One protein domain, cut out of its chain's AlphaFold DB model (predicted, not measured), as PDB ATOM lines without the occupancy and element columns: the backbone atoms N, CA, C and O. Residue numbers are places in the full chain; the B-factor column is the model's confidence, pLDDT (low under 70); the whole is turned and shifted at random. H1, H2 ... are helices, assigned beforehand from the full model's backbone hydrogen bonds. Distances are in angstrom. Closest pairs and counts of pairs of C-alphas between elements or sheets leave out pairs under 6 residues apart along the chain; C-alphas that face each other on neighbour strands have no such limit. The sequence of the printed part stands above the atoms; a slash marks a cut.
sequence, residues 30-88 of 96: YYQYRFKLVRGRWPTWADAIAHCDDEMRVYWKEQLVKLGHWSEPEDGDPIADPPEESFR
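What this domain is: This is residues 30 to 88 of the 96 residues of an uncharacterized protein of Gimesia aquarii (UniProt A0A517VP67). Three helices stand in a row along the longest axis: the longest, H3, at one end, the short H2 in the middle packed on part of H3, and H1 at the other end, without helix contact. From H3 a long stretch with no named element, residues 67 to 88, folds back past H2 toward the end where H1 lies. The printed part has 59 residues with three named helices, in the order H1, H2, H3, and no named strand; the class is all helix, though only 28 residues are in named elements. The whole is compact, with a radius of gyration of the C-alphas of 11.6 A and spans of 33 by 23 by 22 A.

How they stand to each other: Start at H3, residues 54 to 66, and look at its residues 56 to 61, with which alone it touches H2, residues 45 to 49. The closest C-alphas there are those of Ile 49 and Arg 57, 5.9 A apart, and the two centres are 10.0 A apart. H1, residues 30 to 39, is apart from H2 and from H3. In H1, H2 and H3 every O i to N i+4 pair is within hydrogen-bond range.

Where its parts are: Find C-alpha 54 at (11.163, -42.716, -52.606); from there H3 runs 18.4 A to C-alpha 66 at (9.220, -24.431, -52.654). H2 measures 6.4 A from Trp 45 to Ile 49. Find C-alpha 30 at (13.506, -32.929, -29.428), where H1 begins; it runs 13.8 A to Arg 39.

The domain as a whole: The C-alphas of Lys 66 and Arg 88 are the two farthest apart, at 35.2 A. The printed part has no cut, and the links H1 to H2 and H2 to H3 are both tight. The mean pLDDT of the printed part is 92.1; look at residues 85 to 88 for the four values under 70.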
ATOM      1  N   TYR A  30      13.216 -31.562 -29.840       93.19
ATOM      2  CA  TYR A  30      13.506 -32.929 -29.428       93.19
ATOM      3  C   TYR A  30      14.363 -33.652 -30.471       93.19
ATOM      4  O   TYR A  30      15.426 -34.178 -30.144       93.19
ATOM      5  N   TYR A  31      13.935 -33.613 -31.735       94.19
ATOM      6  CA  TYR A  31      14.663 -34.233 -32.836       94.19
ATOM      7  C   TYR A  31      16.045 -33.611 -33.032       94.19
ATOM      8  O   TYR A  31      17.029 -34.337 -33.129       94.19
ATOM      9  N   GLN A  32      16.143 -32.279 -33.013       95.56
ATOM     10  CA  GLN A  32      17.411 -31.567 -33.174       95.56
ATOM     11  C   GLN A  32      18.446 -31.986 -32.134       95.56
ATOM     12  O   GLN A  32      19.571 -32.344 -32.488       95.56
ATOM     13  N   TYR A  33      18.067 -31.979 -30.855       93.00
ATOM     14  CA  TYR A  33      18.971 -32.370 -29.779       93.00
ATOM     15  C   TYR A  33      19.267 -33.869 -29.798       93.00
ATOM     16  O   TYR A  33      20.427 -34.245 -29.639       93.00
ATOM     17  N   ARG A  34      18.271 -34.729 -30.047       91.50
ATOM     18  CA  ARG A  34      18.495 -36.175 -30.176       91.50
ATOM     19  C   ARG A  34      19.488 -36.477 -31.294       91.50
ATOM     20  O   ARG A  34      20.491 -37.144 -31.056       91.50
ATOM     21  N   PHE A  35      19.240 -35.956 -32.492       93.19
ATOM     22  CA  PHE A  35      20.101 -36.167 -33.650       93.19
ATOM     23  C   PHE A  35      21.511 -35.632 -33.383       93.19
ATOM     24  O   PHE A  35      22.489 -36.322 -33.655       93.19
ATOM     25  N   LYS A  36      21.645 -34.457 -32.748       92.88
ATOM     26  CA  LYS A  36      22.953 -33.912 -32.354       92.88
ATOM     27  C   LYS A  36      23.702 -34.807 -31.370       92.88
ATOM     28  O   LYS A  36      24.908 -34.977 -31.532       92.88
ATOM     29  N   LEU A  37      23.014 -35.376 -30.381       89.50
ATOM     30  CA  LEU A  37      23.614 -36.276 -29.394       89.50
ATOM     31  C   LEU A  37      24.051 -37.610 -30.018       89.50
ATOM     32  O   LEU A  37      25.115 -38.111 -29.676       89.50
ATOM     33  N   VAL A  38      23.260 -38.161 -30.944       88.19
ATOM     34  CA  VAL A  38      23.512 -39.481 -31.553       88.19
ATOM     35  C   VAL A  38      24.467 -39.406 -32.751       88.19
ATOM     36  O   VAL A  38      25.298 -40.290 -32.939       88.19
ATOM     37  N   ARG A  39      24.352 -38.366 -33.583       90.50
ATOM     38  CA  ARG A  39      25.055 -38.236 -34.875       90.50
ATOM     39  C   ARG A  39      26.149 -37.168 -34.872       90.50
ATOM     40  O   ARG A  39      26.884 -37.044 -35.844       90.50
ATOM     41  N   GLY A  40      26.257 -36.363 -33.815       91.50
ATOM     42  CA  GLY A  40      27.322 -35.369 -33.662       91.50
ATOM     43  C   GLY A  40      27.146 -34.076 -34.472       91.50
ATOM     44  O   GLY A  40      27.946 -33.153 -34.309       91.50
ATOM     45  N   ARG A  41      26.079 -33.925 -35.270       95.25
ATOM     46  CA  ARG A  41      25.743 -32.693 -36.020       95.25
ATOM     47  C   ARG A  41      24.263 -32.334 -35.909       95.25
ATOM     48  O   ARG A  41      23.479 -33.140 -35.435       95.25
ATOM     49  N   TRP A  42      23.883 -31.121 -36.299       95.75
ATOM     50  CA  TRP A  42      22.464 -30.761 -36.359       95.75
ATOM     51  C   TRP A  42      21.796 -31.457 -37.555       95.75
ATOM     52  O   TRP A  42      22.459 -31.637 -38.584       95.75
ATOM     53  N   PRO A  43      20.527 -31.885 -37.427       97.06
ATOM     54  CA  PRO A  43      19.832 -32.522 -38.529       97.06
ATOM     55  C   PRO A  43      19.461 -31.505 -39.599       97.06
ATOM     56  O   PRO A  43      19.232 -30.323 -39.327       97.06
ATOM     57  N   THR A  44      19.320 -32.010 -40.808       98.25
ATOM     58  CA  THR A  44      18.812 -31.299 -41.977       98.25
ATOM     59  C   THR A  44      17.446 -31.848 -42.361       98.25
ATOM     60  O   THR A  44      16.997 -32.864 -41.825       98.25
ATOM     61  N   TRP A  45      16.746 -31.174 -43.272       98.19
ATOM     62  CA  TRP A  45      15.491 -31.714 -43.786       98.19
ATOM     63  C   TRP A  45      15.713 -32.978 -44.609       98.19
ATOM     64  O   TRP A  45      14.853 -33.852 -44.587       98.19
ATOM     65  N   ALA A  46      16.873 -33.117 -45.256       98.25
ATOM     66  CA  ALA A  46      17.247 -34.357 -45.917       98.25
ATOM     67  C   ALA A  46      17.359 -35.534 -44.934       98.25
ATOM     68  O   ALA A  46      16.876 -36.618 -45.243       98.25
ATOM     69  N   ASP A  47      17.921 -35.325 -43.737       97.69
ATOM     70  CA  ASP A  47      17.972 -36.363 -42.692       97.69
ATOM     71  C   ASP A  47      16.576 -36.729 -42.182       97.69
ATOM     72  O   ASP A  47      16.249 -37.901 -41.996       97.69
ATOM     73  N   ALA A  48      15.734 -35.711 -41.989       97.19
ATOM     74  CA  ALA A  48      14.393 -35.876 -41.447       97.19
ATOM     75  C   ALA A  48      13.486 -36.730 -42.346       97.19
ATOM     76  O   ALA A  48      12.600 -37.411 -41.837       97.19
ATOM     77  N   ILE A  49      13.729 -36.722 -43.662       97.44
ATOM     78  CA  ILE A  49      12.988 -37.527 -44.643       97.44
ATOM     79  C   ILE A  49      13.719 -38.819 -45.044       97.44
ATOM     80  O   ILE A  49      13.173 -39.608 -45.807       97.44
ATOM     81  N   ALA A  50      14.962 -39.045 -44.603       96.88
ATOM     82  CA  ALA A  50      15.826 -40.090 -45.167       96.88
ATOM     83  C   ALA A  50      15.311 -41.523 -44.943       96.88
ATOM     84  O   ALA A  50      15.664 -42.418 -45.708       96.88
ATOM     85  N   HIS A  51      14.479 -41.742 -43.919       94.31
ATOM     86  CA  HIS A  51      13.846 -43.039 -43.656       94.31
ATOM     87  C   HIS A  51      12.580 -43.283 -44.494       94.31
ATOM     88  O   HIS A  51      12.083 -44.407 -44.519       94.31
ATOM     89  N   CYS A  52      12.038 -42.252 -45.144       95.69
ATOM     90  CA  CYS A  52      10.822 -42.367 -45.935       95.69
ATOM     91  C   CYS A  52      11.085 -43.100 -47.261       95.69
ATOM     92  O   CYS A  52      12.213 -43.145 -47.771       95.69
ATOM     93  N   ASP A  53      10.027 -43.634 -47.870       96.12
ATOM     94  CA  ASP A  53      10.106 -44.202 -49.216       96.12
ATOM     95  C   ASP A  53      10.472 -43.146 -50.284       96.12
ATOM     96  O   ASP A  53      10.580 -41.946 -50.013       96.12
ATOM     97  N   ASP A  54      10.748 -43.601 -51.510       96.81
ATOM     98  CA  ASP A  54      11.163 -42.716 -52.606       96.81
ATOM     99  C   ASP A  54      10.094 -41.664 -52.952       96.81
ATOM    100  O   ASP A  54      10.433 -40.505 -53.199       96.81
ATOM    101  N   GLU A  55       8.813 -42.043 -52.952       97.12
ATOM    102  CA  GLU A  55       7.708 -41.150 -53.320       97.12
ATOM    103  C   GLU A  55       7.564 -40.019 -52.298       97.12
ATOM    104  O   GLU A  55       7.543 -38.838 -52.657       97.12
ATOM    105  N   MET A  56       7.563 -40.371 -51.016       96.50
ATOM    106  CA  MET A  56       7.478 -39.450 -49.894       96.50
ATOM    107  C   MET A  56       8.704 -38.533 -49.833       96.50
ATOM    108  O   MET A  56       8.563 -37.327 -49.610       96.50
ATOM    109  N   ARG A  57       9.908 -39.068 -50.094       97.50
ATOM    110  CA  ARG A  57      11.140 -38.267 -50.146       97.50
ATOM    111  C   ARG A  57      11.098 -37.227 -51.255       97.50
ATOM    112  O   ARG A  57      11.415 -36.062 -51.008       97.50
ATOM    113  N   VAL A  58      10.697 -37.626 -52.462       98.00
ATOM    114  CA  VAL A  58      10.567 -36.710 -53.601       98.00
ATOM    115  C   VAL A  58       9.513 -35.647 -53.302       98.00
ATOM    116  O   VAL A  58       9.799 -34.454 -53.425       98.00
ATOM    117  N   TYR A  59       8.334 -36.062 -52.835       98.00
ATOM    118  CA  TYR A  59       7.237 -35.154 -52.525       98.00
ATOM    119  C   TYR A  59       7.647 -34.084 -51.505       98.00
ATOM    120  O   TYR A  59       7.528 -32.885 -51.780       98.00
ATOM    121  N   TRP A  60       8.173 -34.486 -50.346       97.50
ATOM    122  CA  TRP A  60       8.522 -33.540 -49.286       97.50
ATOM    123  C   TRP A  60       9.726 -32.677 -49.631       97.50
ATOM    124  O   TRP A  60       9.712 -31.487 -49.308       97.50
ATOM    125  N   LYS A  61      10.724 -33.215 -50.341       98.31
ATOM    126  CA  LYS A  61      11.829 -32.404 -50.862       98.31
ATOM    127  C   LYS A  61      11.298 -31.274 -51.738       98.31
ATOM    128  O   LYS A  61      11.655 -30.119 -51.520       98.31
ATOM    129  N   GLU A  62      10.402 -31.567 -52.678       98.44
ATOM    130  CA  GLU A  62       9.809 -30.532 -53.527       98.44
ATOM    131  C   GLU A  62       9.036 -29.476 -52.729       98.44
ATOM    132  O   GLU A  62       9.187 -28.282 -52.999       98.44
ATOM    133  N   GLN A  63       8.213 -29.885 -51.756       98.12
ATOM    134  CA  GLN A  63       7.459 -28.932 -50.932       98.12
ATOM    135  C   GLN A  63       8.391 -28.047 -50.099       98.12
ATOM    136  O   GLN A  63       8.236 -26.827 -50.077       98.12
ATOM    137  N   LEU A  64       9.404 -28.633 -49.460       97.75
ATOM    138  CA  LEU A  64      10.348 -27.906 -48.613       97.75
ATOM    139  C   LEU A  64      11.253 -26.972 -49.421       97.75
ATOM    140  O   LEU A  64      11.573 -25.882 -48.945       97.75
ATOM    141  N   VAL A  65      11.625 -27.344 -50.651       98.38
ATOM    142  CA  VAL A  65      12.338 -26.449 -51.578       98.38
ATOM    143  C   VAL A  65      11.452 -25.263 -51.959       98.38
ATOM    144  O   VAL A  65      11.904 -24.124 -51.875       98.38
ATOM    145  N   LYS A  66      10.180 -25.501 -52.316       98.38
ATOM    146  CA  LYS A  66       9.220 -24.431 -52.654       98.38
ATOM    147  C   LYS A  66       9.009 -23.455 -51.494       98.38
ATOM    148  O   LYS A  66       8.844 -22.261 -51.729       98.38
ATOM    149  N   LEU A  67       9.038 -23.952 -50.259       97.19
ATOM    150  CA  LEU A  67       8.903 -23.152 -49.039       97.19
ATOM    151  C   LEU A  67      10.219 -22.493 -48.581       97.19
ATOM    152  O   LEU A  67      10.204 -21.711 -47.636       97.19
ATOM    153  N   GLY A  68      11.354 -22.794 -49.222       97.62
ATOM    154  CA  GLY A  68      12.666 -22.277 -48.817       97.62
ATOM    155  C   GLY A  68      13.181 -22.854 -47.495       97.62
ATOM    156  O   GLY A  68      14.000 -22.230 -46.825       97.62
ATOM    157  N   HIS A  69      12.690 -24.028 -47.097       96.75
ATOM    158  CA  HIS A  69      13.095 -24.716 -45.871       96.75
ATOM    159  C   HIS A  69      14.094 -25.841 -46.107       96.75
ATOM    160  O   HIS A  69      14.746 -26.253 -45.153       96.75
ATOM    161  N   TRP A  70      14.226 -26.333 -47.341       97.75
ATOM    162  CA  TRP A  70      15.118 -27.445 -47.655       97.75
ATOM    163  C   TRP A  70      16.556 -27.206 -47.176       97.75
ATOM    164  O   TRP A  70      17.126 -26.136 -47.391       97.75
ATOM    165  N   SER A  71      17.145 -28.231 -46.564       98.06
ATOM    166  CA  SER A  71      18.543 -28.249 -46.147       98.06
ATOM    167  C   SER A  71      19.150 -29.626 -46.393       98.06
ATOM    168  O   SER A  71      18.490 -30.645 -46.183       98.06
ATOM    169  N   GLU A  72      20.407 -29.625 -46.837       97.81
ATOM    170  CA  GLU A  72      21.247 -30.806 -47.061       97.81
ATOM    171  C   GLU A  72      22.378 -30.816 -46.019       97.81
ATOM    172  O   GLU A  72      22.779 -29.735 -45.564       97.81
ATOM    173  N   PRO A  73      22.907 -31.989 -45.626       96.12
ATOM    174  CA  PRO A  73      24.103 -32.072 -44.795       96.12
ATOM    175  C   PRO A  73      25.282 -31.347 -45.456       96.12
ATOM    176  O   PRO A  73      25.439 -31.403 -46.673       96.12
ATOM    177  N   GLU A  74      26.122 -30.682 -44.658       92.56
ATOM    178  CA  GLU A  74      27.339 -30.026 -45.169       92.56
ATOM    179  C   GLU A  74      28.325 -31.042 -45.762       92.56
ATOM    180  O   GLU A  74      28.938 -30.771 -46.789       92.56
ATOM    181  N   ASP A  75      28.415 -32.222 -45.140       90.44
ATOM    182  CA  ASP A  75      29.263 -33.330 -45.560       90.44
ATOM    183  C   ASP A  75      28.517 -34.666 -45.430       90.44
ATOM    184  O   ASP A  75      27.837 -34.929 -44.428       90.44
ATOM    185  N   GLY A  76      28.726 -35.542 -46.415       91.12
ATOM    186  CA  GLY A  76      28.202 -36.908 -46.436       91.12
ATOM    187  C   GLY A  76      26.736 -37.025 -46.855       91.12
ATOM    188  O   GLY A  76      26.089 -36.053 -47.242       91.12
ATOM    189  N   ASP A  77      26.224 -38.254 -46.788       96.00
ATOM    190  CA  ASP A  77      24.843 -38.565 -47.150       96.00
ATOM    191  C   ASP A  77      23.867 -38.274 -45.990       96.00
ATOM    192  O   ASP A  77      24.256 -38.329 -44.813       96.00
ATOM    193  N   PRO A  78      22.582 -37.997 -46.291       97.06
ATOM    194  CA  PRO A  78      21.536 -37.922 -45.279       97.06
ATOM    195  C   PRO A  78      21.451 -39.207 -44.449       97.06
ATOM    196  O   PRO A  78      21.476 -40.317 -44.983       97.06
ATOM    197  N   ILE A  79      21.325 -39.058 -43.131       95.06
ATOM    198  CA  ILE A  79      21.282 -40.182 -42.196       95.06
ATOM    199  C   ILE A  79      19.832 -40.441 -41.803       95.06
ATOM    200  O   ILE A  79      19.195 -39.606 -41.162       95.06
ATOM    201  N   ALA A  80      19.333 -41.625 -42.150       92.81
ATOM    202  CA  ALA A  80      18.029 -42.086 -41.704       92.81
ATOM    203  C   ALA A  80      18.019 -42.332 -40.187       92.81
ATOM    204  O   ALA A  80      18.907 -42.987 -39.638       92.81
ATOM    205  N   ASP A  81      16.973 -41.837 -39.527       88.94
ATOM    206  CA  ASP A  81      16.627 -42.186 -38.148       88.94
ATOM    207  C   ASP A  81      15.261 -42.889 -38.145       88.94
ATOM    208  O   ASP A  81      14.247 -42.266 -37.829       88.94
ATOM    209  N   PRO A  82      15.194 -44.167 -38.547       83.88
ATOM    210  CA  PRO A  82      13.935 -44.902 -38.564       83.88
ATOM    211  C   PRO A  82      13.353 -45.024 -37.136       83.88
ATOM    212  O   PRO A  82      14.113 -45.291 -36.191       83.88
ATOM    213  N   PRO A  83      12.033 -44.827 -36.935       74.25
ATOM    214  CA  PRO A  83      11.382 -44.968 -35.626       74.25
ATOM    215  C   PRO A  83      11.624 -46.318 -34.935       74.25
ATOM    216  O   PRO A  83      11.558 -46.421 -33.716       74.25
ATOM    217  N   GLU A  84      11.939 -47.370 -35.683       71.44
ATOM    218  CA  GLU A  84      12.217 -48.700 -35.144       71.44
ATOM    219  C   GLU A  84      13.563 -48.759 -34.399       71.44
ATOM    220  O   GLU A  84      13.749 -49.572 -33.488       71.44
ATOM    221  N   GLU A  85      14.513 -47.887 -34.748       66.81
ATOM    222  CA  GLU A  85      15.850 -47.848 -34.145       66.81
ATOM    223  C   GLU A  85      15.933 -46.947 -32.907       66.81
ATOM    224  O   GLU A  85      16.878 -47.055 -32.119       66.81
ATOM    225  N   SER A  86      14.938 -46.090 -32.671       62.09
ATOM    226  CA  SER A  86      14.957 -45.133 -31.560       62.09
ATOM    227  C   SER A  86      14.895 -45.790 -30.183       62.09
ATOM    228  O   SER A  86      15.441 -45.245 -29.229       62.09
ATOM    229  N   PHE A  87      14.293 -46.978 -30.065       56.03
ATOM    230  CA  PHE A  87      14.211 -47.716 -28.798       56.03
ATOM    231  C   PHE A  87      15.564 -48.259 -28.318       56.03
ATOM    232  O   PHE A  87      15.701 -48.617 -27.150       56.03
ATOM    233  N   ARG A  88      16.569 -48.332 -29.202       53.25
ATOM    234  CA  ARG A  88      17.913 -48.840 -28.873       53.25
ATOM    235  C   ARG A  88      18.902 -47.738 -28.513       53.25
ATOM    236  O   ARG A  88      19.994 -48.033 -28.038       53.25
TER     237      ARG A  88